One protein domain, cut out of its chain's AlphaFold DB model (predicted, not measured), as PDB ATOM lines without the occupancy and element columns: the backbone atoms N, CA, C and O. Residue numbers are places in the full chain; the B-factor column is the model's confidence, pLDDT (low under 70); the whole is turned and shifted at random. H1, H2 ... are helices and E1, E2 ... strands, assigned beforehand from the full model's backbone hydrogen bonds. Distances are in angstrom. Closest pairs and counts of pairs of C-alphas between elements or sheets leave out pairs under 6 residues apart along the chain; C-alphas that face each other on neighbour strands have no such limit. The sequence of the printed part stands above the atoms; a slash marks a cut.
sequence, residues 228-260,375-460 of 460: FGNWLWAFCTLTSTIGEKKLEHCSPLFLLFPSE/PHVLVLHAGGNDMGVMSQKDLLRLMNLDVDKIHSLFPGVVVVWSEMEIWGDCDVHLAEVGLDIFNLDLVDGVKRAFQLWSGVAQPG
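Overview. This is residues 228 to 260 and 375 to 460 of the 460 residues of the protein "C3H1-type domain-containing protein" of Xenopus laevis (UniProt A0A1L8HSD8). A small three-stranded sheet has one long helix, H3, packed along one face, while H1 and H2 only graze it. The printed part has 119 residues with three named helices and three named strands, in the order H1 E1 E2 H2 E3 H3, mostly helix. The mixed sheet runs E1 E3 E2; the whole is compact, radius of gyration of the C-alphas 14.9 A, spans 41 by 30 by 26 A.

Along the chain. E1 is residues 254 to 257, E3 414 to 418, E2 377 to 380. H3, residues 432 to 453, measures 31.0 A, ending at C-alpha 453 (-1.988, -21.908, 40.242). H2, residues 392 to 409, measures 25.5 A; H1, residues 228 to 245, measures 24.7 A, beginning at C-alpha 228 (13.130, 7.047, 49.058).

Arrangement. E3 is antiparallel to E1 (N 417 to O 255, 2.9 A) and parallel to E2 (N 416 to O 378, 2.8 A). E2, H2 and E3 form a strand-helix-strand unit, parallel neighbour strands with a helix between, its crossover right-handed. H3 and the sheet make two layers, a helix on one face: H3 lies over E3, height 8.0 A, closest C-alphas Val 414 and Ala 449, 6.2 A. The three helices are apart from each other; in each, every O i to N i+4 pair is within hydrogen-bond range.

Size, cuts and confidence. Residues 261 to 374 are cut out, a gap of 16.4 A between C-alphas 260 and 375. Links E2 to H2 and E3 to H3 are long. Residues 228 to 253, 259 to 260, 421 to 428 and 456 to 460 have pLDDT under 70.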
ATOM      1  N   PHE A 228      13.919   8.227  48.687       43.81
ATOM      2  CA  PHE A 228      13.130   7.047  49.058       43.81
ATOM      3  C   PHE A 228      11.662   7.224  48.681       43.81
ATOM      4  O   PHE A 228      11.105   6.328  48.072       43.81
ATOM      5  N   GLY A 229      11.073   8.395  48.949       46.19
ATOM      6  CA  GLY A 229       9.720   8.716  48.481       46.19
ATOM      7  C   GLY A 229       9.639   8.704  46.953       46.19
ATOM      8  O   GLY A 229       8.764   8.059  46.392       46.19
ATOM      9  N   ASN A 230      10.619   9.309  46.272       43.62
ATOM     10  CA  ASN A 230      10.683   9.287  44.806       43.62
ATOM     11  C   ASN A 230      10.928   7.880  44.236       43.62
ATOM     12  O   ASN A 230      10.489   7.589  43.128       43.62
ATOM     13  N   TRP A 231      11.637   7.014  44.964       54.16
ATOM     14  CA  TRP A 231      11.930   5.650  44.532       54.16
ATOM     15  C   TRP A 231      10.787   4.689  44.836       54.16
ATOM     16  O   TRP A 231      10.477   3.880  43.981       54.16
ATOM     17  N   LEU A 232      10.135   4.799  45.994       51.53
ATOM     18  CA  LEU A 232       8.904   4.076  46.298       51.53
ATOM     19  C   LEU A 232       7.840   4.468  45.279       51.53
ATOM     20  O   LEU A 232       7.247   3.603  44.664       51.53
ATOM     21  N   TRP A 233       7.715   5.759  44.973       50.72
ATOM     22  CA  TRP A 233       6.857   6.222  43.890       50.72
ATOM     23  C   TRP A 233       7.259   5.635  42.527       50.72
ATOM     24  O   TRP A 233       6.397   5.142  41.812       50.72
ATOM     25  N   ALA A 234       8.550   5.603  42.171       45.25
ATOM     26  CA  ALA A 234       9.024   4.997  40.920       45.25
ATOM     27  C   ALA A 234       8.873   3.463  40.882       45.25
ATOM     28  O   ALA A 234       8.663   2.899  39.812       45.25
ATOM     29  N   PHE A 235       8.971   2.789  42.027       53.31
ATOM     30  CA  PHE A 235       8.793   1.350  42.177       53.31
ATOM     31  C   PHE A 235       7.312   0.995  42.116       53.31
ATOM     32  O   PHE A 235       6.958   0.195  41.268       53.31
ATOM     33  N   CYS A 236       6.448   1.678  42.870       53.31
ATOM     34  CA  CYS A 236       4.994   1.599  42.731       53.31
ATOM     35  C   CYS A 236       4.553   1.948  41.302       53.31
ATOM     36  O   CYS A 236       3.647   1.326  40.764       53.31
ATOM     37  N   THR A 237       5.221   2.898  40.636       47.59
ATOM     38  CA  THR A 237       4.990   3.196  39.213       47.59
ATOM     39  C   THR A 237       5.441   2.033  38.336       47.59
ATOM     40  O   THR A 237       4.726   1.673  37.413       47.59
ATOM     41  N   LEU A 238       6.589   1.407  38.604       45.72
ATOM     42  CA  LEU A 238       7.076   0.242  37.862       45.72
ATOM     43  C   LEU A 238       6.166  -0.974  38.062       45.72
ATOM     44  O   LEU A 238       5.843  -1.638  37.084       45.72
ATOM     45  N   THR A 239       5.734  -1.255  39.287       46.34
ATOM     46  CA  THR A 239       4.815  -2.347  39.621       46.34
ATOM     47  C   THR A 239       3.426  -2.071  39.066       46.34
ATOM     48  O   THR A 239       2.838  -2.974  38.483       46.34
ATOM     49  N   SER A 240       2.972  -0.814  39.078       47.59
ATOM     50  CA  SER A 240       1.772  -0.369  38.354       47.59
ATOM     51  C   SER A 240       1.935  -0.486  36.842       47.59
ATOM     52  O   SER A 240       1.008  -0.914  36.186       47.59
ATOM     53  N   THR A 241       3.104  -0.196  36.265       46.00
ATOM     54  CA  THR A 241       3.356  -0.325  34.814       46.00
ATOM     55  C   THR A 241       3.434  -1.798  34.395       46.00
ATOM     56  O   THR A 241       2.986  -2.175  33.312       46.00
ATOM     57  N   ILE A 242       4.019  -2.653  35.240       46.16
ATOM     58  CA  ILE A 242       4.023  -4.112  35.066       46.16
ATOM     59  C   ILE A 242       2.592  -4.646  35.213       46.16
ATOM     60  O   ILE A 242       2.179  -5.475  34.404       46.16
ATOM     61  N   GLY A 243       1.830  -4.105  36.166       49.47
ATOM     62  CA  GLY A 243       0.408  -4.359  36.361       49.47
ATOM     63  C   GLY A 243      -0.447  -3.888  35.189       49.47
ATOM     64  O   GLY A 243      -1.275  -4.642  34.725       49.47
ATOM     65  N   GLU A 244      -0.216  -2.717  34.606       43.62
ATOM     66  CA  GLU A 244      -0.958  -2.218  33.439       43.62
ATOM     67  C   GLU A 244      -0.698  -3.072  32.196       43.62
ATOM     68  O   GLU A 244      -1.599  -3.296  31.389       43.62
ATOM     69  N   LYS A 245       0.524  -3.596  32.049       49.22
ATOM     70  CA  LYS A 245       0.868  -4.519  30.959       49.22
ATOM     71  C   LYS A 245       0.326  -5.933  31.175       49.22
ATOM     72  O   LYS A 245       0.262  -6.684  30.204       49.22
ATOM     73  N   LYS A 246      -0.020  -6.300  32.414       52.97
ATOM     74  CA  LYS A 246      -0.560  -7.612  32.809       52.97
ATOM     75  C   LYS A 246      -1.550  -7.463  33.974       52.97
ATOM     76  O   LYS A 246      -1.281  -7.931  35.082       52.97
ATOM     77  N   LEU A 247      -2.687  -6.802  33.726       52.38
ATOM     78  CA  LEU A 247      -3.668  -6.421  34.767       52.38
ATOM     79  C   LEU A 247      -4.197  -7.628  35.550       52.38
ATOM     80  O   LEU A 247      -4.503  -7.538  36.732       52.38
ATOM     81  N   GLU A 248      -4.213  -8.784  34.899       56.84
ATOM     82  CA  GLU A 248      -4.562 -10.087  35.459       56.84
ATOM     83  C   GLU A 248      -3.603 -10.604  36.552       56.84
ATOM     84  O   GLU A 248      -3.928 -11.569  37.245       56.84
ATOM     85  N   HIS A 249      -2.428  -9.996  36.749       53.69
ATOM     86  CA  HIS A 249      -1.385 -10.529  37.636       53.69
ATOM     87  C   HIS A 249      -0.984  -9.615  38.801       53.69
ATOM     88  O   HIS A 249      -0.075  -9.969  39.554       53.69
ATOM     89  N   CYS A 250      -1.613  -8.452  38.979       47.75
ATOM     90  CA  CYS A 250      -1.185  -7.486  39.997       47.75
ATOM     91  C   CYS A 250      -2.367  -6.925  40.804       47.75
ATOM     92  O   CYS A 250      -3.394  -6.553  40.245       47.75
ATOM     93  N   SER A 251      -2.202  -6.847  42.129       53.12
ATOM     94  CA  SER A 251      -2.960  -5.913  42.989       53.12
ATOM     95  C   SER A 251      -2.134  -4.652  43.200       53.12
ATOM     96  O   SER A 251      -0.913  -4.734  43.087       53.12
ATOM     97  N   PRO A 252      -2.751  -3.549  43.661       54.56
ATOM     98  CA  PRO A 252      -2.021  -2.365  44.107       54.56
ATOM     99  C   PRO A 252      -0.891  -2.666  45.111       54.56
ATOM    100  O   PRO A 252       0.153  -2.036  45.025       54.56
ATOM    101  N   LEU A 253      -1.071  -3.651  46.010       59.25
ATOM    102  CA  LEU A 253      -0.120  -3.966  47.095       59.25
ATOM    103  C   LEU A 253       0.639  -5.293  46.959       59.25
ATOM    104  O   LEU A 253       1.492  -5.611  47.794       59.25
ATOM    105  N   PHE A 254       0.308  -6.108  45.951       74.38
ATOM    106  CA  PHE A 254       0.906  -7.438  45.819       74.38
ATOM    107  C   PHE A 254       1.290  -7.755  44.385       74.38
ATOM    108  O   PHE A 254       0.486  -7.600  43.460       74.38
ATOM    109  N   LEU A 255       2.497  -8.301  44.254       76.62
ATOM    110  CA  LEU A 255       3.056  -8.824  43.017       76.62
ATOM    111  C   LEU A 255       2.992 -10.349  43.019       76.62
ATOM    112  O   LEU A 255       3.350 -10.998  44.006       76.62
ATOM    113  N   LEU A 256       2.568 -10.917  41.893       76.44
ATOM    114  CA  LEU A 256       2.552 -12.359  41.670       76.44
ATOM    115  C   LEU A 256       3.759 -12.759  40.826       76.44
ATOM    116  O   LEU A 256       3.957 -12.244  39.726       76.44
ATOM    117  N   PHE A 257       4.540 -13.712  41.330       76.19
ATOM    118  CA  PHE A 257       5.654 -14.310  40.599       76.19
ATOM    119  C   PHE A 257       5.265 -15.729  40.162       76.19
ATOM    120  O   PHE A 257       5.342 -16.666  40.965       76.19
ATOM    121  N   PRO A 258       4.792 -15.915  38.912       71.56
ATOM    122  CA  PRO A 258       4.531 -17.245  38.386       71.56
ATOM    123  C   PRO A 258       5.852 -17.970  38.112       71.56
ATOM    124  O   PRO A 258       6.808 -17.389  37.598       71.56
ATOM    125  N   SER A 259       5.884 -19.271  38.398       57.47
ATOM    126  CA  SER A 259       7.077 -20.111  38.231       57.47
ATOM    127  C   SER A 259       7.525 -20.297  36.766       57.47
ATOM    128  O   SER A 259       8.589 -20.862  36.536       57.47
ATOM    129  N   GLU A 260       6.738 -19.868  35.771       55.44
ATOM    130  CA  GLU A 260       6.904 -20.271  34.362       55.44
ATOM    131  C   GLU A 260       7.713 -19.308  33.470       55.44
ATOM    132  O   GLU A 260       7.844 -19.535  32.269       55.44
ATOM    133  N   PRO A 375       3.764 -26.057  49.542       95.19
ATOM    134  CA  PRO A 375       2.711 -25.054  49.477       95.19
ATOM    135  C   PRO A 375       2.407 -24.713  48.014       95.19
ATOM    136  O   PRO A 375       3.314 -24.595  47.194       95.19
ATOM    137  N   HIS A 376       1.126 -24.551  47.690       95.19
ATOM    138  CA  HIS A 376       0.697 -24.098  46.362       95.19
ATOM    139  C   HIS A 376       0.881 -22.589  46.199       95.19
ATOM    140  O   HIS A 376       1.307 -22.110  45.152       95.19
ATOM    141  N   VAL A 377       0.604 -21.848  47.271       95.62
ATOM    142  CA  VAL A 377       0.755 -20.399  47.346       95.62
ATOM    143  C   VAL A 377       1.599 -20.082  48.574       95.62
ATOM    144  O   VAL A 377       1.312 -20.572  49.668       95.62
ATOM    145  N   LEU A 378       2.639 -19.271  48.400       96.38
ATOM    146  CA  LEU A 378       3.495 -18.787  49.477       96.38
ATOM    147  C   LEU A 378       3.431 -17.263  49.518       96.38
ATOM    148  O   LEU A 378       3.802 -16.601  48.555       96.38
ATOM    149  N   VAL A 379       2.991 -16.704  50.643       95.88
ATOM    150  CA  VAL A 379       2.997 -15.253  50.855       95.88
ATOM    151  C   VAL A 379       4.325 -14.859  51.490       95.88
ATOM    152  O   VAL A 379       4.650 -15.327  52.583       95.88
ATOM    153  N   LEU A 380       5.079 -13.992  50.822       95.75
ATOM    154  CA  LEU A 380       6.334 -13.456  51.329       95.75
ATOM    155  C   LEU A 380       6.153 -11.987  51.724       95.75
ATOM    156  O   LEU A 380       5.813 -11.145  50.896       95.75
ATOM    157  N   HIS A 381       6.401 -11.687  52.996       93.38
ATOM    158  CA  HIS A 381       6.379 -10.332  53.541       93.38
ATOM    159  C   HIS A 381       7.713 -10.078  54.248       93.38
ATOM    160  O   HIS A 381       7.923 -10.509  55.382       93.38
ATOM    161  N   ALA A 382       8.657  -9.466  53.535       91.75
ATOM    162  CA  ALA A 382      10.042  -9.301  53.972       91.75
ATOM    163  C   ALA A 382      10.642  -7.979  53.464       91.75
ATOM    164  O   ALA A 382      10.070  -7.313  52.606       91.75
ATOM    165  N   GLY A 383      11.811  -7.606  53.996       91.12
ATOM    166  CA  GLY A 383      12.599  -6.446  53.556       91.12
ATOM    167  C   GLY A 383      12.513  -5.219  54.468       91.12
ATOM    168  O   GLY A 383      13.432  -4.405  54.468       91.12
ATOM    169  N   GLY A 384      11.489  -5.113  55.318       90.06
ATOM    170  CA  GLY A 384      11.323  -3.973  56.228       90.06
ATOM    171  C   GLY A 384      12.480  -3.719  57.182       90.06
ATOM    172  O   GLY A 384      12.909  -2.585  57.357       90.06
ATOM    173  N   ASN A 385      13.009  -4.788  57.776       89.69
ATOM    174  CA  ASN A 385      14.128  -4.700  58.717       89.69
ATOM    175  C   ASN A 385      15.462  -4.393  58.018       89.69
ATOM    176  O   ASN A 385      16.376  -3.846  58.632       89.69
ATOM    177  N   ASP A 386      15.585  -4.775  56.747       92.00
ATOM    178  CA  ASP A 386      16.795  -4.617  55.942       92.00
ATOM    179  C   ASP A 386      16.868  -3.233  55.287       92.00
ATOM    180  O   ASP A 386      17.956  -2.711  55.003       92.00
ATOM    181  N   MET A 387      15.707  -2.603  55.093       86.25
ATOM    182  CA  MET A 387      15.598  -1.223  54.650       86.25
ATOM    183  C   MET A 387      16.319  -0.289  55.628       86.25
ATOM    184  O   MET A 387      15.987  -0.176  56.802       86.25
ATOM    185  N   GLY A 388      17.346   0.399  55.126       88.38
ATOM    186  CA  GLY A 388      18.185   1.310  55.910       88.38
ATOM    187  C   GLY A 388      19.464   0.676  56.462       88.38
ATOM    188  O   GLY A 388      20.420   1.407  56.724       88.38
ATOM    189  N   VAL A 389      19.530  -0.657  56.558       92.50
ATOM    190  CA  VAL A 389      20.750  -1.395  56.940       92.50
ATOM    191  C   VAL A 389      21.608  -1.709  55.715       92.50
ATOM    192  O   VAL A 389      22.834  -1.613  55.778       92.50
ATOM    193  N   MET A 390      20.978  -2.044  54.587       93.19
ATOM    194  CA  MET A 390      21.668  -2.354  53.334       93.19
ATOM    195  C   MET A 390      21.244  -1.439  52.183       93.19
ATOM    196  O   MET A 390      20.265  -0.694  52.266       93.19
ATOM    197  N   SER A 391      22.020  -1.465  51.095       94.50
ATOM    198  CA  SER A 391      21.646  -0.741  49.884       94.50
ATOM    199  C   SER A 391      20.418  -1.397  49.243       94.50
ATOM    200  O   SER A 391      20.285  -2.617  49.253       94.50
ATOM    201  N   GLN A 392      19.536  -0.597  48.637       87.56
ATOM    202  CA  GLN A 392      18.343  -1.114  47.948       87.56
ATOM    203  C   GLN A 392      18.701  -2.121  46.845       87.56
ATOM    204  O   GLN A 392      17.996  -3.103  46.638       87.56
ATOM    205  N   LYS A 393      19.828  -1.903  46.156       93.94
ATOM    206  CA  LYS A 393      20.327  -2.810  45.118       93.94
ATOM    207  C   LYS A 393      20.709  -4.174  45.692       93.94
ATOM    208  O   LYS A 393      20.419  -5.192  45.067       93.94
ATOM    209  N   ASP A 394      21.358  -4.194  46.852       95.38
ATOM    210  CA  ASP A 394      21.737  -5.443  47.515       95.38
ATOM    211  C   ASP A 394      20.510  -6.154  48.084       95.38
ATOM    212  O   ASP A 394      20.402  -7.366  47.924       95.38
ATOM    213  N   LEU A 395      19.552  -5.403  48.641       92.56
ATOM    214  CA  LEU A 395      18.278  -5.944  49.112       92.56
ATOM    215  C   LEU A 395      17.516  -6.641  47.980       92.56
ATOM    216  O   LEU A 395      17.215  -7.823  48.091       92.56
ATOM    217  N   LEU A 396      17.296  -5.960  46.850       90.94
ATOM    218  CA  LEU A 396      16.644  -6.553  45.676       90.94
ATOM    219  C   LEU A 396      17.390  -7.789  45.163       90.94
ATOM    220  O   LEU A 396      16.774  -8.782  44.784       90.94
ATOM    221  N   ARG A 397      18.727  -7.752  45.158       95.06
ATOM    222  CA  ARG A 397      19.540  -8.898  44.742       95.06
ATOM    223  C   ARG A 397      19.351 -10.095  45.677       95.06
ATOM    224  O   ARG A 397      19.237 -11.209  45.178       95.06
ATOM    225  N   LEU A 398      19.348  -9.883  46.992       93.94
ATOM    226  CA  LEU A 398      19.131 -10.948  47.976       93.94
ATOM    227  C   LEU A 398      17.706 -11.496  47.892       93.94
ATOM    228  O   LEU A 398      17.536 -12.707  47.828       93.94
ATOM    229  N   MET A 399      16.710 -10.618  47.771       93.31
ATOM    230  CA  MET A 399      15.311 -11.012  47.611       93.31
ATOM    231  C   MET A 399      15.091 -11.870  46.362       93.31
ATOM    232  O   MET A 399      14.428 -12.898  46.442       93.31
ATOM    233  N   ASN A 400      15.700 -11.508  45.228       93.56
ATOM    234  CA  ASN A 400      15.642 -12.336  44.019       93.56
ATOM    235  C   ASN A 400      16.281 -13.715  44.236       93.56
ATOM    236  O   ASN A 400      15.702 -14.720  43.843       93.56
ATOM    237  N   LEU A 401      17.439 -13.780  44.906       94.81
ATOM    238  CA  LEU A 401      18.082 -15.060  45.228       94.81
ATOM    239  C   LEU A 401      17.212 -15.933  46.142       94.81
ATOM    240  O   LEU A 401      17.198 -17.155  45.985       94.81
ATOM    241  N   ASP A 402      16.492 -15.325  47.084       94.94
ATOM    242  CA  ASP A 402      15.574 -16.039  47.968       94.94
ATOM    243  C   ASP A 402      14.351 -16.559  47.207       94.94
ATOM    244  O   ASP A 402      13.980 -17.719  47.387       94.94
ATOM    245  N   VAL A 403      13.774 -15.761  46.303       94.56
ATOM    246  CA  VAL A 403      12.672 -16.187  45.425       94.56
ATOM    247  C   VAL A 403      13.116 -17.330  44.505       94.56
ATOM    248  O   VAL A 403      12.448 -18.363  44.455       94.56
ATOM    249  N   ASP A 404      14.282 -17.223  43.865       95.06
ATOM    250  CA  ASP A 404      14.848 -18.291  43.027       95.06
ATOM    251  C   ASP A 404      15.049 -19.586  43.828       95.06
ATOM    252  O   ASP A 404      14.724 -20.691  43.380       95.06
ATOM    253  N   LYS A 405      15.556 -19.463  45.059       95.88
ATOM    254  CA  LYS A 405      15.743 -20.599  45.964       95.88
ATOM    255  C   LYS A 405      14.409 -21.215  46.384       95.88
ATOM    256  O   LYS A 405      14.318 -22.439  46.448       95.88
ATOM    257  N   ILE A 406      13.384 -20.406  46.643       95.88
ATOM    258  CA  ILE A 406      12.022 -20.868  46.942       95.88
ATOM    259  C   ILE A 406      11.462 -21.659  45.758       95.88
ATOM    260  O   ILE A 406      11.001 -22.780  45.964       95.88
ATOM    261  N   HIS A 407      11.576 -21.150  44.529       94.88
ATOM    262  CA  HIS A 407      11.138 -21.875  43.332       94.88
ATOM    263  C   HIS A 407      11.913 -23.183  43.122       94.88
ATOM    264  O   HIS A 407      11.331 -24.188  42.713       94.88
ATOM    265  N   SER A 408      13.207 -23.214  43.461       94.38
ATOM    266  CA  SER A 408      13.999 -24.450  43.422       94.38
ATOM    267  C   SER A 408      13.581 -25.470  44.488       94.38
ATOM    268  O   SER A 408      13.756 -26.669  44.264       94.38
ATOM    269  N   LEU A 409      13.102 -25.023  45.653       94.62
ATOM    270  CA  LEU A 409      12.662 -25.894  46.748       94.62
ATOM    271  C   LEU A 409      11.225 -26.386  46.553       94.62
ATOM    272  O   LEU A 409      10.912 -27.518  46.923       94.62
ATOM    273  N   PHE A 410      10.370 -25.554  45.962       95.06
ATOM    274  CA  PHE A 410       8.947 -25.813  45.775       95.06
ATOM    275  C   PHE A 410       8.547 -25.565  44.313       95.06
ATOM    276  O   PHE A 410       7.972 -24.524  43.993       95.06
ATOM    277  N   PRO A 411       8.837 -26.508  43.399       94.12
ATOM    278  CA  PRO A 411       8.423 -26.381  42.007       94.12
ATOM    279  C   PRO A 411       6.906 -26.176  41.896       94.12
ATOM    280  O   PRO A 411       6.133 -26.927  42.490       94.12
ATOM    281  N   GLY A 412       6.487 -25.161  41.138       93.19
ATOM    282  CA  GLY A 412       5.070 -24.831  40.952       93.19
ATOM    283  C   GLY A 412       4.430 -24.022  42.088       93.19
ATOM    284  O   GLY A 412       3.223 -23.791  42.036       93.19
ATOM    285  N   VAL A 413       5.198 -23.573  43.090       96.12
ATOM    286  CA  VAL A 413       4.699 -22.589  44.060       96.12
ATOM    287  C   VAL A 413       4.449 -21.248  43.371       96.12
ATOM    288  O   VAL A 413       5.265 -20.787  42.567       96.12
ATOM    289  N   VAL A 414       3.337 -20.601  43.711       96.00
ATOM    290  CA  VAL A 414       3.089 -19.199  43.372       96.00
ATOM    291  C   VAL A 414       3.506 -18.343  44.558       96.00
ATOM    292  O   VAL A 414       2.959 -18.485  45.654       96.00
ATOM    293  N   VAL A 415       4.477 -17.456  44.348       95.69
ATOM    294  CA  VAL A 415       4.919 -16.526  45.389       95.69
ATOM    295  C   VAL A 415       4.118 -15.233  45.271       95.69
ATOM    296  O   VAL A 415       4.127 -14.575  44.230       95.69
ATOM    297  N   VAL A 416       3.424 -14.882  46.350       95.81
ATOM    298  CA  VAL A 416       2.716 -13.611  46.515       95.81
ATOM    299  C   VAL A 416       3.602 -12.709  47.351       95.81
ATOM    300  O   VAL A 416       3.746 -12.916  48.557       95.81
ATOM    301  N   TRP A 417       4.221 -11.726  46.712       94.12
ATOM    302  CA  TRP A 417       5.024 -10.745  47.422       94.12
ATOM    303  C   TRP A 417       4.123  -9.638  47.951       94.12
ATOM    304  O   TRP A 417       3.388  -9.018  47.186       94.12
ATOM    305  N   SER A 418       4.215  -9.377  49.248       91.56
ATOM    306  CA  SER A 418       3.532  -8.277  49.910       91.56
ATOM    307  C   SER A 418       4.465  -7.081  50.045       91.56
ATOM    308  O   SER A 418       5.509  -7.186  50.695       91.56
ATOM    309  N   GLU A 419       4.112  -5.955  49.425       81.69
ATOM    310  CA  GLU A 419       4.861  -4.716  49.624       81.69
ATOM    311  C   GLU A 419       4.699  -4.221  51.065       81.69
ATOM    312  O   GLU A 419       3.618  -4.274  51.655       81.69
ATOM    313  N   MET A 420       5.806  -3.768  51.655       72.81
ATOM    314  CA  MET A 420       5.784  -3.205  52.996       72.81
ATOM    315  C   MET A 420       5.539  -1.705  52.893       72.81
ATOM    316  O   MET A 420       6.470  -0.903  52.817       72.81
ATOM    317  N   GLU A 421       4.273  -1.326  52.863       69.44
ATOM    318  CA  GLU A 421       3.905   0.078  52.930       69.44
ATOM    319  C   GLU A 421       3.882   0.555  54.381       69.44
ATOM    320  O   GLU A 421       3.261  -0.036  55.269       69.44
ATOM    321  N   ILE A 422       4.590   1.652  54.629       66.44
ATOM    322  CA  ILE A 422       4.639   2.307  55.932       66.44
ATOM    323  C   ILE A 422       3.368   3.161  56.059       66.44
ATOM    324  O   ILE A 422       3.362   4.334  55.692       66.44
ATOM    325  N   TRP A 423       2.276   2.566  56.550       59.50
ATOM    326  CA  TRP A 423       1.026   3.283  56.827       59.50
ATOM    327  C   TRP A 423       0.985   3.789  58.275       59.50
ATOM    328  O   TRP A 423       0.473   3.111  59.168       59.50
ATOM    329  N   GLY A 424       1.476   5.009  58.502       52.62
ATOM    330  CA  GLY A 424       1.060   5.825  59.649       52.62
ATOM    331  C   GLY A 424       2.166   6.431  60.514       52.62
ATOM    332  O   GLY A 424       3.304   5.977  60.544       52.62
ATOM    333  N   ASP A 425       1.761   7.454  61.274       50.34
ATOM    334  CA  ASP A 425       2.587   8.325  62.130       50.34
ATOM    335  C   ASP A 425       3.169   7.630  63.380       50.34
ATOM    336  O   ASP A 425       3.877   8.239  64.186       50.34
ATOM    337  N   CYS A 426       2.854   6.346  63.572       51.59
ATOM    338  CA  CYS A 426       3.415   5.512  64.626       51.59
ATOM    339  C   CYS A 426       4.550   4.705  63.998       51.59
ATOM    340  O   CYS A 426       4.294   3.622  63.484       51.59
ATOM    341  N   ASP A 427       5.758   5.263  64.046       60.84
ATOM    342  CA  ASP A 427       7.039   4.932  63.379       60.84
ATOM    343  C   ASP A 427       7.434   3.452  63.109       60.84
ATOM    344  O   ASP A 427       8.531   3.200  62.617       60.84
ATOM    345  N   VAL A 428       6.632   2.438  63.455       65.81
ATOM    346  CA  VAL A 428       7.035   1.027  63.361       65.81
ATOM    347  C   VAL A 428       5.906   0.018  63.069       65.81
ATOM    348  O   VAL A 428       6.223  -1.120  62.733       65.81
ATOM    349  N   HIS A 429       4.611   0.357  63.179       78.88
ATOM    350  CA  HIS A 429       3.533  -0.642  63.020       78.88
ATOM    351  C   HIS A 429       2.297  -0.092  62.304       78.88
ATOM    352  O   HIS A 429       1.903   1.051  62.528       78.88
ATOM    353  N   LEU A 430       1.649  -0.949  61.504       81.50
ATOM    354  CA  LEU A 430       0.354  -0.657  60.890       81.50
ATOM    355  C   LEU A 430      -0.681  -0.340  61.978       81.50
ATOM    356  O   LEU A 430      -0.862  -1.114  62.922       81.50
ATOM    357  N   ALA A 431      -1.381   0.784  61.829       85.19
ATOM    358  CA  ALA A 431      -2.591   1.050  62.601       85.19
ATOM    359  C   ALA A 431      -3.659  -0.020  62.302       85.19
ATOM    360  O   ALA A 431      -3.614  -0.665  61.258       85.19
ATOM    361  N   GLU A 432      -4.662  -0.164  63.175       86.56
ATOM    362  CA  GLU A 432      -5.771  -1.120  62.988       86.56
ATOM    363  C   GLU A 432      -6.430  -0.977  61.603       86.56
ATOM    364  O   GLU A 432      -6.603  -1.959  60.889       86.56
ATOM    365  N   VAL A 433      -6.655   0.266  61.159       88.12
ATOM    366  CA  VAL A 433      -7.179   0.565  59.816       88.12
ATOM    367  C   VAL A 433      -6.220   0.122  58.703       88.12
ATOM    368  O   VAL A 433      -6.662  -0.387  57.677       88.12
ATOM    369  N   GLY A 434      -4.909   0.292  58.891       87.50
ATOM    370  CA  GLY A 434      -3.903  -0.149  57.919       87.50
ATOM    371  C   GLY A 434      -3.822  -1.673  57.819       87.50
ATOM    372  O   GLY A 434      -3.652  -2.208  56.727       87.50
ATOM    373  N   LEU A 435      -4.011  -2.379  58.936       87.81
ATOM    374  CA  LEU A 435      -4.075  -3.839  58.963       87.81
ATOM    375  C   LEU A 435      -5.310  -4.371  58.219       87.81
ATOM    376  O   LEU A 435      -5.207  -5.371  57.512       87.81
ATOM    377  N   ASP A 436      -6.458  -3.703  58.340       89.38
ATOM    378  CA  ASP A 436      -7.669  -4.075  57.600       89.38
ATOM    379  C   ASP A 436      -7.481  -3.914  56.086       89.38
ATOM    380  O   ASP A 436      -7.816  -4.827  55.329       89.38
ATOM    381  N   ILE A 437      -6.898  -2.794  55.645       88.75
ATOM    382  CA  ILE A 437      -6.578  -2.553  54.227       88.75
ATOM    383  C   ILE A 437      -5.596  -3.615  53.720       88.75
ATOM    384  O   ILE A 437      -5.856  -4.273  52.715       88.75
ATOM    385  N   PHE A 438      -4.523  -3.860  54.475       89.75
ATOM    386  CA  PHE A 438      -3.541  -4.891  54.160       89.75
ATOM    387  C   PHE A 438      -4.178  -6.276  53.996       89.75
ATOM    388  O   PHE A 438      -3.890  -6.987  53.035       89.75
ATOM    389  N   ASN A 439      -5.063  -6.666  54.917       92.19
ATOM    390  CA  ASN A 439      -5.742  -7.958  54.859       92.19
ATOM    391  C   ASN A 439      -6.700  -8.056  53.666       92.19
ATOM    392  O   ASN A 439      -6.790  -9.122  53.055       92.19
ATOM    393  N   LEU A 440      -7.412  -6.975  53.329       91.31
ATOM    394  CA  LEU A 440      -8.299  -6.937  52.164       91.31
ATOM    395  C   LEU A 440      -7.519  -7.181  50.871       91.31
ATOM    396  O   LEU A 440      -7.888  -8.067  50.094       91.31
ATOM    397  N   ASP A 441      -6.411  -6.472  50.686       91.62
ATOM    398  CA  ASP A 441      -5.585  -6.614  49.490       91.62
ATOM    399  C   ASP A 441      -4.825  -7.952  49.478       91.62
ATOM    400  O   ASP A 441      -4.661  -8.561  48.419       91.62
ATOM    401  N   LEU A 442      -4.431  -8.476  50.647       92.50
ATOM    402  CA  LEU A 442      -3.797  -9.793  50.759       92.50
ATOM    403  C   LEU A 442      -4.750 -10.904  50.317       92.50
ATOM    404  O   LEU A 442      -4.351 -11.808  49.582       92.50
ATOM    405  N   VAL A 443      -6.010 -10.848  50.753       94.56
ATOM    406  CA  VAL A 443      -7.038 -11.815  50.342       94.56
ATOM    407  C   VAL A 443      -7.215 -11.793  48.826       94.56
ATOM    408  O   VAL A 443      -7.340 -12.852  48.210       94.56
ATOM    409  N   ASP A 444      -7.212 -10.611  48.223       92.75
ATOM    410  CA  ASP A 444      -7.346 -10.445  46.779       92.75
ATOM    411  C   ASP A 444      -6.112 -10.969  46.016       92.75
ATOM    412  O   ASP A 444      -6.237 -11.748  45.066       92.75
ATOM    413  N   GLY A 445      -4.905 -10.657  46.501       92.38
ATOM    414  CA  GLY A 445      -3.649 -11.186  45.967       92.38
ATOM    415  C   GLY A 445      -3.574 -12.714  46.031       92.38
ATOM    416  O   GLY A 445      -3.239 -13.367  45.042       92.38
ATOM    417  N   VAL A 446      -3.961 -13.309  47.162       94.12
ATOM    418  CA  VAL A 446      -4.007 -14.770  47.333       94.12
ATOM    419  C   VAL A 446      -5.056 -15.408  46.418       94.12
ATOM    420  O   VAL A 446      -4.786 -16.451  45.823       94.12
ATOM    421  N   LYS A 447      -6.231 -14.790  46.237       93.88
ATOM    422  CA  LYS A 447      -7.251 -15.286  45.294       93.88
ATOM    423  C   LYS A 447      -6.725 -15.341  43.861       93.88
ATOM    424  O   LYS A 447      -6.873 -16.381  43.218       93.88
ATOM    425  N   ARG A 448      -6.069 -14.279  43.380       91.44
ATOM    426  CA  ARG A 448      -5.419 -14.286  42.057       91.44
ATOM    427  C   ARG A 448      -4.319 -15.341  41.966       91.44
ATOM    428  O   ARG A 448      -4.237 -16.055  40.973       91.44
ATOM    429  N   ALA A 449      -3.513 -15.500  43.015       93.38
ATOM    430  CA  ALA A 449      -2.480 -16.532  43.057       93.38
ATOM    431  C   ALA A 449      -3.062 -17.944  42.897       93.38
ATOM    432  O   ALA A 449      -2.517 -18.753  42.148       93.38
ATOM    433  N   PHE A 450      -4.197 -18.230  43.541       93.38
ATOM    434  CA  PHE A 450      -4.907 -19.496  43.363       93.38
ATOM    435  C   PHE A 450      -5.481 -19.665  41.956       93.38
ATOM    436  O   PHE A 450      -5.419 -20.768  41.417       93.38
ATOM    437  N   GLN A 451      -6.005 -18.602  41.341       92.00
ATOM    438  CA  GLN A 451      -6.471 -18.649  39.950       92.00
ATOM    439  C   GLN A 451      -5.325 -19.019  39.003       92.00
ATOM    440  O   GLN A 451      -5.475 -19.961  38.224       92.00
ATOM    441  N   LEU A 452      -4.163 -18.374  39.153       89.44
ATOM    442  CA  LEU A 452      -2.956 -18.701  38.386       89.44
ATOM    443  C   LEU A 452      -2.495 -20.137  38.628       89.44
ATOM    444  O   LEU A 452      -2.252 -20.872  37.675       89.44
ATOM    445  N   TRP A 453      -2.418 -20.557  39.891       92.12
ATOM    446  CA  TRP A 453      -1.988 -21.908  40.242       92.12
ATOM    447  C   TRP A 453      -2.927 -22.987  39.683       92.12
ATOM    448  O   TRP A 453      -2.473 -24.019  39.198       92.12
ATOM    449  N   SER A 454      -4.239 -22.749  39.724       90.31
ATOM    450  CA  SER A 454      -5.244 -23.701  39.238       90.31
ATOM    451  C   SER A 454      -5.279 -23.841  37.711       90.31
ATOM    452  O   SER A 454      -5.999 -24.700  37.203       90.31
ATOM    453  N   GLY A 455      -4.550 -22.995  36.973       85.69
ATOM    454  CA  GLY A 455      -4.630 -22.922  35.513       85.69
ATOM    455  C   GLY A 455      -5.980 -22.411  34.997       85.69
ATOM    456  O   GLY A 455      -6.210 -22.408  33.792       85.69
ATOM    457  N   VAL A 456      -6.875 -21.957  35.886       64.44
ATOM    458  CA  VAL A 456      -8.177 -21.354  35.555       64.44
ATOM    459  C   VAL A 456      -8.015 -19.841  35.391       64.44
ATOM    460  O   VAL A 456      -8.842 -19.056  35.852       64.44
ATOM    461  N   ALA A 457      -6.930 -19.406  34.750       52.66
ATOM    462  CA  ALA A 457      -6.881 -18.047  34.237       52.66
ATOM    463  C   ALA A 457      -7.969 -17.959  33.159       52.66
ATOM    464  O   ALA A 457      -7.824 -18.521  32.072       52.66
ATOM    465  N   GLN A 458      -9.114 -17.357  33.500       45.47
ATOM    466  CA  GLN A 458     -10.107 -17.040  32.486       45.47
ATOM    467  C   GLN A 458      -9.464 -16.020  31.547       45.47
ATOM    468  O   GLN A 458      -8.955 -15.018  32.047       45.47
ATOM    469  N   PRO A 459      -9.434 -16.273  30.228       43.09
ATOM    470  CA  PRO A 459      -8.995 -15.258  29.285       43.09
ATOM    471  C   PRO A 459      -9.892 -14.030  29.474       43.09
ATOM    472  O   PRO A 459     -11.116 -14.152  29.378       43.09
ATOM    473  N   GLY A 460      -9.268 -12.909  29.849       50.19
ATOM    474  CA  GLY A 460      -9.930 -11.629  30.109       50.19
ATOM    475  C   GLY A 460     -10.490 -10.960  28.867       50.19
ATOM    476  O   GLY A 460      -9.991 -11.247  27.751       50.19
TER     477      GLY A 460